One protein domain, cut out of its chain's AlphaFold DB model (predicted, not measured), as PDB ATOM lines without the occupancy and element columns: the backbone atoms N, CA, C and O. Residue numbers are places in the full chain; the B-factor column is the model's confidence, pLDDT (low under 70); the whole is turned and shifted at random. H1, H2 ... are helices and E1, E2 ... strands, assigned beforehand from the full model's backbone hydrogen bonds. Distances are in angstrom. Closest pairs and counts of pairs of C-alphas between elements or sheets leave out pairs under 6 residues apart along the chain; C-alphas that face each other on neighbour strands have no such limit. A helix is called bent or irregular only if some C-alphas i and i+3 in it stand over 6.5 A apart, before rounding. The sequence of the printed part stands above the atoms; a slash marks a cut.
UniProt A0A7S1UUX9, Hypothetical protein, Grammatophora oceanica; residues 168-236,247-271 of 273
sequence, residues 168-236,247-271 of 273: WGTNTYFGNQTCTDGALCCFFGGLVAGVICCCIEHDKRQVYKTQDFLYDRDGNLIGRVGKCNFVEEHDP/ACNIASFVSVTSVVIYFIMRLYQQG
ATOM      1  N   TRP A 168       8.925  92.671  25.469       92.25
ATOM      2  CA  TRP A 168       8.507  91.309  25.178       92.25
ATOM      3  C   TRP A 168       8.608  91.021  23.683       92.25
ATOM      4  O   TRP A 168       8.275  91.838  22.826       92.25
ATOM      5  N   GLY A 169       9.075  89.824  23.367       92.31
ATOM      6  CA  GLY A 169       9.089  89.329  22.006       92.31
ATOM      7  C   GLY A 169       9.170  87.818  21.969       92.31
ATOM      8  O   GLY A 169       9.031  87.126  22.979       92.31
ATOM      9  N   THR A 170       9.404  87.298  20.775       92.38
ATOM     10  CA  THR A 170       9.494  85.863  20.529       92.38
ATOM     11  C   THR A 170      10.931  85.494  20.197       92.38
ATOM     12  O   THR A 170      11.546  86.079  19.305       92.38
ATOM     13  N   ASN A 171      11.471  84.501  20.901       93.50
ATOM     14  CA  ASN A 171      12.717  83.852  20.531       93.50
ATOM     15  C   ASN A 171      12.437  82.508  19.859       93.50
ATOM     16  O   ASN A 171      11.764  81.647  20.427       93.50
ATOM     17  N   THR A 172      13.011  82.330  18.673       90.25
ATOM     18  CA  THR A 172      13.010  81.051  17.963       90.25
ATOM     19  C   THR A 172      14.228  80.229  18.382       90.25
ATOM     20  O   THR A 172      15.354  80.738  18.354       90.25
ATOM     21  N   TYR A 173      14.024  78.968  18.761       88.94
ATOM     22  CA  TYR A 173      15.075  78.059  19.215       88.94
ATOM     23  C   TYR A 173      14.827  76.616  18.747       88.94
ATOM     24  O   TYR A 173      13.753  76.278  18.264       88.94
ATOM     25  N   PHE A 174      15.845  75.763  18.875       84.81
ATOM     26  CA  PHE A 174      15.713  74.323  18.651       84.81
ATOM     27  C   PHE A 174      15.351  73.648  19.971       84.81
ATOM     28  O   PHE A 174      16.214  73.466  20.831       84.81
ATOM     29  N   GLY A 175      14.071  73.333  20.149       86.56
ATOM     30  CA  GLY A 175      13.572  72.642  21.329       86.56
ATOM     31  C   GLY A 175      13.262  71.170  21.072       86.56
ATOM     32  O   GLY A 175      13.611  70.579  20.044       86.56
ATOM     33  N   ASN A 176      12.605  70.558  22.056       85.38
ATOM     34  CA  ASN A 176      12.259  69.139  22.021       85.38
ATOM     35  C   ASN A 176      11.256  68.810  20.912       85.38
ATOM     36  O   ASN A 176      11.292  67.695  20.391       85.38
ATOM     37  N   GLN A 177      10.374  69.742  20.547       78.69
ATOM     38  CA  GLN A 177       9.391  69.502  19.497       78.69
ATOM     39  C   GLN A 177      10.072  69.545  18.131       78.69
ATOM     40  O   GLN A 177       9.979  68.564  17.402       78.69
ATOM     41  N   THR A 178      10.889  70.569  17.846       86.00
ATOM     42  CA  THR A 178      11.695  70.598  16.611       86.00
ATOM     43  C   THR A 178      12.597  69.361  16.487       86.00
ATOM     44  O   THR A 178      12.754  68.805  15.402       86.00
ATOM     45  N   CYS A 179      13.166  68.879  17.600       84.69
ATOM     46  CA  CYS A 179      13.966  67.653  17.616       84.69
ATOM     47  C   CYS A 179      13.129  66.395  17.321       84.69
ATOM     48  O   CYS A 179      13.549  65.552  16.530       84.69
ATOM     49  N   THR A 180      11.939  66.283  17.921       85.75
ATOM     50  CA  THR A 180      11.021  65.152  17.708       85.75
ATOM     51  C   THR A 180      10.518  65.121  16.267       85.75
ATOM     52  O   THR A 180      10.562  64.071  15.627       85.75
ATOM     53  N   ASP A 181      10.122  66.273  15.726       81.94
ATOM     54  CA  ASP A 181       9.650  66.410  14.348       81.94
ATOM     55  C   ASP A 181      10.774  66.105  13.350       81.94
ATOM     56  O   ASP A 181      10.560  65.400  12.360       81.94
ATOM     57  N   GLY A 182      12.002  66.547  13.644       83.06
ATOM     58  CA  GLY A 182      13.190  66.191  12.868       83.06
ATOM     59  C   GLY A 182      13.490  64.690  12.904       83.06
ATOM     60  O   GLY A 182      13.761  64.089  11.865       83.06
ATOM     61  N   ALA A 183      13.387  64.053  14.075       83.38
ATOM     62  CA  ALA A 183      13.578  62.611  14.213       83.38
ATOM     63  C   ALA A 183      12.526  61.827  13.414       83.38
ATOM     64  O   ALA A 183      12.881  60.915  12.668       83.38
ATOM     65  N   LEU A 184      11.249  62.219  13.504       81.50
ATOM     66  CA  LEU A 184      10.167  61.619  12.721       81.50
ATOM     67  C   LEU A 184      10.420  61.770  11.216       81.50
ATOM     68  O   LEU A 184      10.321  60.788  10.482       81.50
ATOM     69  N   CYS A 185      10.825  62.953  10.750       81.06
ATOM     70  CA  CYS A 185      11.158  63.160   9.340       81.06
ATOM     71  C   CYS A 185      12.276  62.217   8.869       81.06
ATOM     72  O   CYS A 185      12.147  61.600   7.811       81.06
ATOM     73  N   CYS A 186      13.329  62.032   9.670       78.94
ATOM     74  CA  CYS A 186      14.412  61.095   9.365       78.94
ATOM     75  C   CYS A 186      13.948  59.629   9.319       78.94
ATOM     76  O   CYS A 186      14.434  58.872   8.479       78.94
ATOM     77  N   PHE A 187      13.002  59.227  10.175       78.56
ATOM     78  CA  PHE A 187      12.454  57.866  10.171       78.56
ATOM     79  C   PHE A 187      11.569  57.574   8.952       78.56
ATOM     80  O   PHE A 187      11.587  56.450   8.455       78.56
ATOM     81  N   PHE A 188      10.816  58.559   8.453       74.31
ATOM     82  CA  PHE A 188       9.829  58.341   7.387       74.31
ATOM     83  C   PHE A 188      10.287  58.765   5.977       74.31
ATOM     84  O   PHE A 188       9.705  58.300   5.001       74.31
ATOM     85  N   GLY A 189      11.303  59.627   5.832       65.75
ATOM     86  CA  GLY A 189      11.552  60.340   4.568       65.75
ATOM     87  C   GLY A 189      12.808  59.981   3.758       65.75
ATOM     88  O   GLY A 189      12.986  60.543   2.677       65.75
ATOM     89  N   GLY A 190      13.700  59.097   4.221       70.81
ATOM     90  CA  GLY A 190      14.946  58.777   3.492       70.81
ATOM     91  C   GLY A 190      15.748  60.030   3.075       70.81
ATOM     92  O   GLY A 190      15.751  61.028   3.786       70.81
ATOM     93  N   LEU A 191      16.399  60.032   1.902       61.62
ATOM     94  CA  LEU A 191      17.143  61.205   1.385       61.62
ATOM     95  C   LEU A 191      16.271  62.465   1.183       61.62
ATOM     96  O   LEU A 191      16.799  63.576   1.167       61.62
ATOM     97  N   VAL A 192      14.946  62.313   1.074       67.00
ATOM     98  CA  VAL A 192      13.992  63.431   0.941       67.00
ATOM     99  C   VAL A 192      13.714  64.098   2.298       67.00
ATOM    100  O   VAL A 192      13.382  65.283   2.346       67.00
ATOM    101  N   ALA A 193      13.948  63.391   3.412       68.00
ATOM    102  CA  ALA A 193      13.784  63.919   4.767       68.00
ATOM    103  C   ALA A 193      14.651  65.154   5.030       68.00
ATOM    104  O   ALA A 193      14.209  66.073   5.711       68.00
ATOM    105  N   GLY A 194      15.861  65.208   4.463       67.75
ATOM    106  CA  GLY A 194      16.785  66.323   4.678       67.75
ATOM    107  C   GLY A 194      16.231  67.665   4.195       67.75
ATOM    108  O   GLY A 194      16.441  68.683   4.847       67.75
ATOM    109  N   VAL A 195      15.467  67.667   3.096       69.75
ATOM    110  CA  VAL A 195      14.845  68.888   2.557       69.75
ATOM    111  C   VAL A 195      13.628  69.288   3.389       69.75
ATOM    112  O   VAL A 195      13.447  70.467   3.678       69.75
ATOM    113  N   ILE A 196      12.828  68.312   3.827       70.75
ATOM    114  CA  ILE A 196      11.638  68.561   4.654       70.75
ATOM    115  C   ILE A 196      12.036  69.057   6.051       70.75
ATOM    116  O   ILE A 196      11.399  69.968   6.573       70.75
ATOM    117  N   CYS A 197      13.135  68.549   6.621       70.62
ATOM    118  CA  CYS A 197      13.667  69.006   7.906       70.62
ATOM    119  C   CYS A 197      14.013  70.502   7.915       70.62
ATOM    120  O   CYS A 197      13.819  71.164   8.932       70.62
ATOM    121  N   CYS A 198      14.458  71.065   6.787       69.50
ATOM    122  CA  CYS A 198      14.722  72.503   6.666       69.50
ATOM    123  C   CYS A 198      13.446  73.363   6.700       69.50
ATOM    124  O   CYS A 198      13.534  74.577   6.878       69.50
ATOM    125  N   CYS A 199      12.270  72.755   6.522       72.12
ATOM    126  CA  CYS A 199      10.976  73.433   6.520       72.12
ATOM    127  C   CYS A 199      10.201  73.277   7.836       72.12
ATOM    128  O   CYS A 199       9.096  73.807   7.935       72.12
ATOM    129  N   ILE A 200      10.745  72.564   8.828       77.88
ATOM    130  CA  ILE A 200      10.069  72.362  10.114       77.88
ATOM    131  C   ILE A 200       9.987  73.698  10.858       77.88
ATOM    132  O   ILE A 200      10.962  74.455  10.962       77.88
ATOM    133  N   GLU A 201       8.796  73.994  11.372       77.50
ATOM    134  CA  GLU A 201       8.592  75.141  12.243       77.50
ATOM    135  C   GLU A 201       9.447  74.980  13.500       77.50
ATOM    136  O   GLU A 201       9.383  73.984  14.218       77.50
ATOM    137  N   HIS A 202      10.306  75.962  13.734       83.00
ATOM    138  CA  HIS A 202      11.168  75.966  14.903       83.00
ATOM    139  C   HIS A 202      10.365  76.378  16.135       83.00
ATOM    140  O   HIS A 202       9.454  77.209  16.042       83.00
ATOM    141  N   ASP A 203      10.758  75.851  17.290       86.44
ATOM    142  CA  ASP A 203      10.119  76.170  18.558       86.44
ATOM    143  C   ASP A 203      10.208  77.669  18.863       86.44
ATOM    144  O   ASP A 203      11.264  78.301  18.765       86.44
ATOM    145  N   LYS A 204       9.066  78.249  19.233       90.00
ATOM    146  CA  LYS A 204       8.926  79.657  19.604       90.00
ATOM    147  C   LYS A 204       8.625  79.743  21.098       90.00
ATOM    148  O   LYS A 204       7.722  79.071  21.587       90.00
ATOM    149  N   ARG A 205       9.338  80.607  21.819       90.81
ATOM    150  CA  ARG A 205       9.025  80.957  23.216       90.81
ATOM    151  C   ARG A 205       8.989  82.466  23.404       90.81
ATOM    152  O   ARG A 205       9.726  83.188  22.730       90.81
ATOM    153  N   GLN A 206       8.149  82.932  24.322       92.06
ATOM    154  CA  GLN A 206       8.149  84.337  24.721       92.06
ATOM    155  C   GLN A 206       9.366  84.626  25.586       92.06
ATOM    156  O   GLN A 206       9.680  83.860  26.493       92.06
ATOM    157  N   VAL A 207      10.044  85.730  25.298       94.69
ATOM    158  CA  VAL A 207      11.201  86.176  26.068       94.69
ATOM    159  C   VAL A 207      11.131  87.678  26.288       94.69
ATOM    160  O   VAL A 207      10.630  88.422  25.442       94.69
ATOM    161  N   TYR A 208      11.659  88.117  27.419       94.25
ATOM    162  CA  TYR A 208      11.831  89.517  27.754       94.25
ATOM    163  C   TYR A 208      13.250  89.944  27.396       94.25
ATOM    164  O   TYR A 208      14.226  89.373  27.888       94.25
ATOM    165  N   LYS A 209      13.373  90.923  26.504       94.56
ATOM    166  CA  LYS A 209      14.658  91.443  26.047       94.56
ATOM    167  C   LYS A 209      15.039  92.686  26.837       94.56
ATOM    168  O   LYS A 209      14.320  93.679  26.780       94.56
ATOM    169  N   THR A 210      16.202  92.647  27.481       94.38
ATOM    170  CA  THR A 210      16.894  93.840  27.988       94.38
ATOM    171  C   THR A 210      17.995  94.268  27.012       94.38
ATOM    172  O   THR A 210      18.079  93.752  25.891       94.38
ATOM    173  N   GLN A 211      18.832  95.237  27.394       92.69
ATOM    174  CA  GLN A 211      19.873  95.781  26.519       92.69
ATOM    175  C   GLN A 211      20.842  94.697  26.009       92.69
ATOM    176  O   GLN A 211      21.144  94.660  24.816       92.69
ATOM    177  N   ASP A 212      21.255  93.778  26.887       94.00
ATOM    178  CA  ASP A 212      22.278  92.772  26.576       94.00
ATOM    179  C   ASP A 212      21.781  91.322  26.661       94.00
ATOM    180  O   ASP A 212      22.393  90.418  26.072       94.00
ATOM    181  N   PHE A 213      20.664  91.078  27.352       95.38
ATOM    182  CA  PHE A 213      20.224  89.739  27.735       95.38
ATOM    183  C   PHE A 213      18.759  89.453  27.386       95.38
ATOM    184  O   PHE A 213      17.933  90.347  27.218       95.38
ATOM    185  N   LEU A 214      18.451  88.164  27.254       94.75
ATOM    186  CA  LEU A 214      17.104  87.631  27.086       94.75
ATOM    187  C   LEU A 214      16.734  86.816  28.320       94.75
ATOM    188  O   LEU A 214      17.521  85.971  28.754       94.75
ATOM    189  N   TYR A 215      15.527  87.024  28.825       94.75
ATOM    190  CA  TYR A 215      14.984  86.337  29.989       94.75
ATOM    191  C   TYR A 215      13.698  85.602  29.629       94.75
ATOM    192  O   TYR A 215      12.948  86.039  28.759       94.75
ATOM    193  N   ASP A 216      13.448  84.476  30.283       93.06
ATOM    194  CA  ASP A 216      12.166  83.775  30.188       93.06
ATOM    195  C   ASP A 216      11.093  84.471  31.047       93.06
ATOM    196  O   ASP A 216      11.386  85.381  31.827       93.06
ATOM    197  N   ARG A 217       9.846  84.002  30.956       90.56
ATOM    198  CA  ARG A 217       8.707  84.465  31.757       90.56
ATOM    199  C   ARG A 217       8.951  84.412  33.263       90.56
ATOM    200  O   ARG A 217       8.447  85.262  33.993       90.56
ATOM    201  N   ASP A 218       9.747  83.448  33.704       91.69
ATOM    202  CA  ASP A 218      10.090  83.250  35.111       91.69
ATOM    203  C   ASP A 218      11.292  84.101  35.571       91.69
ATOM    204  O   ASP A 218      11.714  83.987  36.716       91.69
ATOM    205  N   GLY A 219      11.877  84.928  34.692       91.88
ATOM    206  CA  GLY A 219      13.067  85.740  34.994       91.88
ATOM    207  C   GLY A 219      14.398  84.996  34.840       91.88
ATOM    208  O   GLY A 219      15.460  85.540  35.132       91.88
ATOM    209  N   ASN A 220      14.376  83.757  34.342       94.69
ATOM    210  CA  ASN A 220      15.589  82.977  34.097       94.69
ATOM    211  C   ASN A 220      16.350  83.499  32.871       94.69
ATOM    212  O   ASN A 220      15.759  83.715  31.813       94.69
ATOM    213  N   LEU A 221      17.673  83.644  32.990       94.00
ATOM    214  CA  LEU A 221      18.527  84.088  31.889       94.00
ATOM    215  C   LEU A 221      18.615  83.018  30.789       94.00
ATOM    216  O   LEU A 221      19.090  81.908  31.020       94.00
ATOM    217  N   ILE A 222      18.225  83.390  29.572       94.56
ATOM    218  CA  ILE A 222      18.281  82.532  28.386       94.56
ATOM    219  C   ILE A 222      19.612  82.687  27.645       94.56
ATOM    220  O   ILE A 222      20.210  81.699  27.218       94.56
ATOM    221  N   GLY A 223      20.066  83.925  27.439       92.50
ATOM    222  CA  GLY A 223      21.241  84.196  26.613       92.50
ATOM    223  C   GLY A 223      21.438  85.674  26.294       92.50
ATOM    224  O   GLY A 223      20.705  86.527  26.783       92.50
ATOM    225  N   ARG A 224      22.448  85.983  25.474       94.44
ATOM    226  CA  ARG A 224      22.721  87.351  24.997       94.44
ATOM    227  C   ARG A 224      22.000  87.626  23.683       94.44
ATOM    228  O   ARG A 224      22.001  86.763  22.806       94.44
ATOM    229  N   VAL A 225      21.489  88.846  23.508       89.62
ATOM    230  CA  VAL A 225      20.684  89.255  22.337       89.62
ATOM    231  C   VAL A 225      21.385  88.954  21.002       89.62
ATOM    232  O   VAL A 225      20.750  88.467  20.077       89.62
ATOM    233  N   GLY A 226      22.708  89.135  20.908       87.62
ATOM    234  CA  GLY A 226      23.466  88.873  19.673       87.62
ATOM    235  C   GLY A 226      23.651  87.395  19.293       87.62
ATOM    236  O   GLY A 226      24.177  87.111  18.222       87.62
ATOM    237  N   LYS A 227      23.264  86.448  20.158       87.44
ATOM    238  CA  LYS A 227      23.374  84.998  19.897       87.44
ATOM    239  C   LYS A 227      22.026  84.315  19.680       87.44
ATOM    240  O   LYS A 227      21.989  83.109  19.447       87.44
ATOM    241  N   CYS A 228      20.930  85.055  19.790       88.06
ATOM    242  CA  CYS A 228      19.588  84.502  19.788       88.06
ATOM    243  C   CYS A 228      18.738  85.202  18.727       88.06
ATOM    244  O   CYS A 228      18.766  86.422  18.602       88.06
ATOM    245  N   ASN A 229      17.940  84.428  17.992       88.00
ATOM    246  CA  ASN A 229      16.969  84.977  17.050       88.00
ATOM    247  C   ASN A 229      15.780  85.531  17.836       88.00
ATOM    248  O   ASN A 229      14.882  84.777  18.208       88.00
ATOM    249  N   PHE A 230      15.818  86.821  18.154       91.25
ATOM    250  CA  PHE A 230      14.741  87.539  18.826       91.25
ATOM    251  C   PHE A 230      13.977  88.397  17.820       91.25
ATOM    252  O   PHE A 230      14.583  89.173  17.081       91.25
ATOM    253  N   VAL A 231      12.654  88.281  17.832       90.50
ATOM    254  CA  VAL A 231      11.740  89.136  17.077       90.50
ATOM    255  C   VAL A 231      10.873  89.879  18.081       90.50
ATOM    256  O   VAL A 231      10.149  89.260  18.861       90.50
ATOM    257  N   GLU A 232      10.984  91.203  18.081       89.62
ATOM    258  CA  GLU A 232      10.158  92.072  18.915       89.62
ATOM    259  C   GLU A 232       8.695  91.959  18.482       89.62
ATOM    260  O   GLU A 232       8.402  91.903  17.284       89.62
ATOM    261  N   GLU A 233       7.776  91.885  19.444       81.56
ATOM    262  CA  GLU A 233       6.349  91.750  19.159       81.56
ATOM    263  C   GLU A 233       5.789  93.100  18.685       81.56
ATOM    264  O   GLU A 233       5.222  93.880  19.446       81.56
ATOM    265  N   HIS A 234       6.013  93.410  17.407       67.56
ATOM    266  CA  HIS A 234       5.451  94.584  16.751       67.56
ATOM    267  C   HIS A 234       4.010  94.290  16.301       67.56
ATOM    268  O   HIS A 234       3.696  93.166  15.916       67.56
ATOM    269  N   ASP A 235       3.158  95.317  16.360       57.19
ATOM    270  CA  ASP A 235       1.721  95.332  16.036       57.19
ATOM    271  C   ASP A 235       1.245  94.166  15.118       57.19
ATOM    272  O   ASP A 235       1.699  94.074  13.972       57.19
ATOM    273  N   PRO A 236       0.331  93.276  15.572       55.50
ATOM    274  CA  PRO A 236      -0.018  91.982  14.948       55.50
ATOM    275  C   PRO A 236      -0.518  92.015  13.490       55.50
ATOM    276  O   PRO A 236      -0.801  90.969  12.898       55.50
ATOM    277  N   ALA A 247       3.212  79.594   4.545       57.88
ATOM    278  CA  ALA A 247       2.270  78.486   4.389       57.88
ATOM    279  C   ALA A 247       1.952  78.201   2.907       57.88
ATOM    280  O   ALA A 247       1.904  77.043   2.489       57.88
ATOM    281  N   CYS A 248       1.811  79.250   2.090       53.09
ATOM    282  CA  CYS A 248       1.558  79.122   0.652       53.09
ATOM    283  C   CYS A 248       2.746  78.491  -0.104       53.09
ATOM    284  O   CYS A 248       2.567  77.631  -0.973       53.09
ATOM    285  N   ASN A 249       3.974  78.855   0.277       60.12
ATOM    286  CA  ASN A 249       5.181  78.276  -0.311       60.12
ATOM    287  C   ASN A 249       5.335  76.792   0.050       60.12
ATOM    288  O   ASN A 249       5.616  75.979  -0.830       60.12
ATOM    289  N   ILE A 250       5.082  76.409   1.306       60.59
ATOM    290  CA  ILE A 250       5.159  75.004   1.742       60.59
ATOM    291  C   ILE A 250       4.112  74.147   1.013       60.59
ATOM    292  O   ILE A 250       4.449  73.087   0.486       60.59
ATOM    293  N   ALA A 251       2.868  74.626   0.892       57.75
ATOM    294  CA  ALA A 251       1.820  73.923   0.145       57.75
ATOM    295  C   ALA A 251       2.198  73.692  -1.332       57.75
ATOM    296  O   ALA A 251       1.898  72.641  -1.904       57.75
ATOM    297  N   SER A 252       2.914  74.645  -1.935       65.12
ATOM    298  CA  SER A 252       3.390  74.544  -3.318       65.12
ATOM    299  C   SER A 252       4.502  73.500  -3.485       65.12
ATOM    300  O   SER A 252       4.520  72.776  -4.477       65.12
ATOM    301  N   PHE A 253       5.400  73.346  -2.509       67.31
ATOM    302  CA  PHE A 253       6.455  72.323  -2.565       67.31
ATOM    303  C   PHE A 253       5.922  70.895  -2.371       67.31
ATOM    304  O   PHE A 253       6.385  69.961  -3.036       67.31
ATOM    305  N   VAL A 254       4.920  70.713  -1.507       71.25
ATOM    306  CA  VAL A 254       4.305  69.395  -1.261       71.25
ATOM    307  C   VAL A 254       3.551  68.890  -2.497       71.25
ATOM    308  O   VAL A 254       3.599  67.699  -2.812       71.25
ATOM    309  N   SER A 255       2.897  69.778  -3.251       72.88
ATOM    310  CA  SER A 255       2.186  69.380  -4.472       72.88
ATOM    311  C   SER A 255       3.146  68.924  -5.578       72.88
ATOM    312  O   SER A 255       2.939  67.865  -6.171       72.88
ATOM    313  N   VAL A 256       4.241  69.657  -5.805       75.69
ATOM    314  CA  VAL A 256       5.226  69.330  -6.849       75.69
ATOM    315  C   VAL A 256       5.928  68.007  -6.549       75.69
ATOM    316  O   VAL A 256       6.033  67.146  -7.422       75.69
ATOM    317  N   THR A 257       6.356  67.803  -5.303       78.19
ATOM    318  CA  THR A 257       7.016  66.555  -4.888       78.19
ATOM    319  C   THR A 257       6.083  65.348  -5.002       78.19
ATOM    320  O   THR A 257       6.505  64.304  -5.497       78.19
ATOM    321  N   SER A 258       4.800  65.501  -4.663       79.38
ATOM    322  CA  SER A 258       3.794  64.440  -4.821       79.38
ATOM    323  C   SER A 258       3.605  64.026  -6.287       79.38
ATOM    324  O   SER A 258       3.526  62.834  -6.587       79.38
ATOM    325  N   VAL A 259       3.588  64.989  -7.216       82.75
ATOM    326  CA  VAL A 259       3.476  64.718  -8.662       82.75
ATOM    327  C   VAL A 259       4.716  63.997  -9.194       82.75
ATOM    328  O   VAL A 259       4.585  63.041  -9.958       82.75
ATOM    329  N   VAL A 260       5.916  64.409  -8.770       85.19
ATOM    330  CA  VAL A 260       7.170  63.754  -9.180       85.19
ATOM    331  C   VAL A 260       7.231  62.315  -8.672       85.19
ATOM    332  O   VAL A 260       7.545  61.410  -9.444       85.19
ATOM    333  N   ILE A 261       6.871  62.074  -7.407       84.25
ATOM    334  CA  ILE A 261       6.828  60.723  -6.832       84.25
ATOM    335  C   ILE A 261       5.827  59.849  -7.594       84.25
ATOM    336  O   ILE A 261       6.167  58.736  -7.991       84.25
ATOM    337  N   TYR A 262       4.624  60.363  -7.868       87.38
ATOM    338  CA  TYR A 262       3.619  59.639  -8.648       87.38
ATOM    339  C   TYR A 262       4.129  59.276 -10.051       87.38
ATOM    340  O   TYR A 262       3.926  58.155 -10.518       87.38
ATOM    341  N   PHE A 263       4.835  60.195 -10.715       89.81
ATOM    342  CA  PHE A 263       5.406  59.951 -12.037       89.81
ATOM    343  C   PHE A 263       6.491  58.867 -12.012       89.81
ATOM    344  O   PHE A 263       6.469  57.967 -12.849       89.81
ATOM    345  N   ILE A 264       7.386  58.890 -11.020       87.56
ATOM    346  CA  ILE A 264       8.418  57.856 -10.841       87.56
ATOM    347  C   ILE A 264       7.776  56.490 -10.576       87.56
ATOM    348  O   ILE A 264       8.144  55.507 -11.217       87.56
ATOM    349  N   MET A 265       6.772  56.420  -9.692       89.12
ATOM    350  CA  MET A 265       6.046  55.170  -9.437       89.12
ATOM    351  C   MET A 265       5.372  54.637 -10.706       89.12
ATOM    352  O   MET A 265       5.377  53.430 -10.949       89.12
ATOM    353  N   ARG A 266       4.831  55.526 -11.545       90.62
ATOM    354  CA  ARG A 266       4.213  55.149 -12.820       90.62
ATOM    355  C   ARG A 266       5.234  54.623 -13.832       90.62
ATOM    356  O   ARG A 266       4.937  53.647 -14.514       90.62
ATOM    357  N   LEU A 267       6.423  55.224 -13.918       90.81
ATOM    358  CA  LEU A 267       7.508  54.732 -14.776       90.81
ATOM    359  C   LEU A 267       7.995  53.343 -14.345       90.81
ATOM    360  O   LEU A 267       8.211  52.481 -15.196       90.81
ATOM    361  N   TYR A 268       8.080  53.104 -13.033       91.62
ATOM    362  CA  TYR A 268       8.451  51.800 -12.479       91.62
ATOM    363  C   TYR A 268       7.414  50.718 -12.818       91.62
ATOM    364  O   TYR A 268       7.758  49.626 -13.258       91.62
ATOM    365  N   GLN A 269       6.117  51.035 -12.712       89.00
ATOM    366  CA  GLN A 269       5.044  50.115 -13.115       89.00
ATOM    367  C   GLN A 269       5.058  49.777 -14.612       89.00
ATOM    368  O   GLN A 269       4.556  48.727 -15.007       89.00
ATOM    369  N   GLN A 270       5.624  50.651 -15.446       93.38
ATOM    370  CA  GLN A 270       5.770  50.428 -16.884       93.38
ATOM    371  C   GLN A 270       7.050  49.658 -17.252       93.38
ATOM    372  O   GLN A 270       7.244  49.363 -18.428       93.38
ATOM    373  N   GLY A 271       7.915  49.327 -16.281       92.25
ATOM    374  CA  GLY A 271       9.185  48.633 -16.521       92.25
ATOM    375  C   GLY A 271      10.202  49.459 -17.315       92.25
ATOM    376  O   GLY A 271      11.092  48.897 -17.947       92.25
TER     377      GLY A 271
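Overview. This is residues 168 to 236 and 247 to 271 of the 273 residues of the protein "Hypothetical protein" of Grammatophora oceanica (UniProt A0A7S1UUX9). A small, strongly twisted sheet of five strands, curled like part of a barrel, makes a head at one end of the domain, and H1 runs away from it between E1 and E2 and folds back on itself near residue 189. The long helix H2 makes an arm away from the sheet, and residues 258 to 271 stick out at its far end. The printed part has 94 residues, with E1, H1, E2, E3, E4, E5 and H2 in that order along the chain. The sheet's order is E4, E3, E2, E1, E5, antiparallel throughout, and the class is mixed, helices and strands. The whole is extended, with a radius of gyration of the C-alphas of 19.3 A and spans of 64 by 29 by 20 A, and the arm makes much of the length.

Along the chain. In the sheet, E1 is residues 168 to 173, 15.9 A long, beginning at C-alpha 168 at (8.507, 91.309, 25.178). E2 is residues 203 to 209, 17.6 A long. E3 is residues 213 to 215, E4 residues 221 to 224 and E5 residues 229 to 232. H1 is residues 176 to 197, 14.2 A from first to last C-alpha. H2 is residues 247 to 269, 33.5 A long, ending at C-alpha 269 at (5.044, 50.115, -13.115).

Arrangement. E2 and E1 are antiparallel neighbours at 140 degrees, with N 171 and O 205 within hydrogen-bond range at 2.8 A. E1 and E5 are antiparallel neighbours at 157 degrees, with N 170 and O 231 within hydrogen-bond range at 2.8 A. E2 pairs in a staggered way, with E1 over residues 203 to 208 and with E3 over residues 208 to 209. E2, E3 and E4 form a meander, each strand the antiparallel neighbour of the one before, and E2 and E3 are a hairpin, as are E3 and E4. N 208 and O 215 are 2.8 A apart, as are N 214 and O 223. E4 and E5 are the edge strands. H1 is irregular, with C-alphas 188 and 191 9.9 A apart and a kink of 152 degrees near residue 189. It is only just on the sheet, with 5 pairs of C-alphas within 10 A, and only grazes it with residues 176 to 179. The closest C-alphas of H1 and E2, those of Thr 178 and Asp 203, are 6.1 A apart. H2 is not on the sheet and is apart from H1. In H2 every O i to N i+4 pair is within hydrogen-bond range; in H1, 13 of 18 are.

Size, cuts and confidence. The C-alphas farthest apart, those of Gln 211 and Gly 271, are 64.7 A apart. Residues 237 to 246 are not printed, and C-alphas 236 and 247 are 17.3 A apart across this cut. The links printed whole are tight. Mean pLDDT of the printed part is 82.4; it is under 70 at residues 189, 191 to 195, 198, 234 to 236 and 247 to 253.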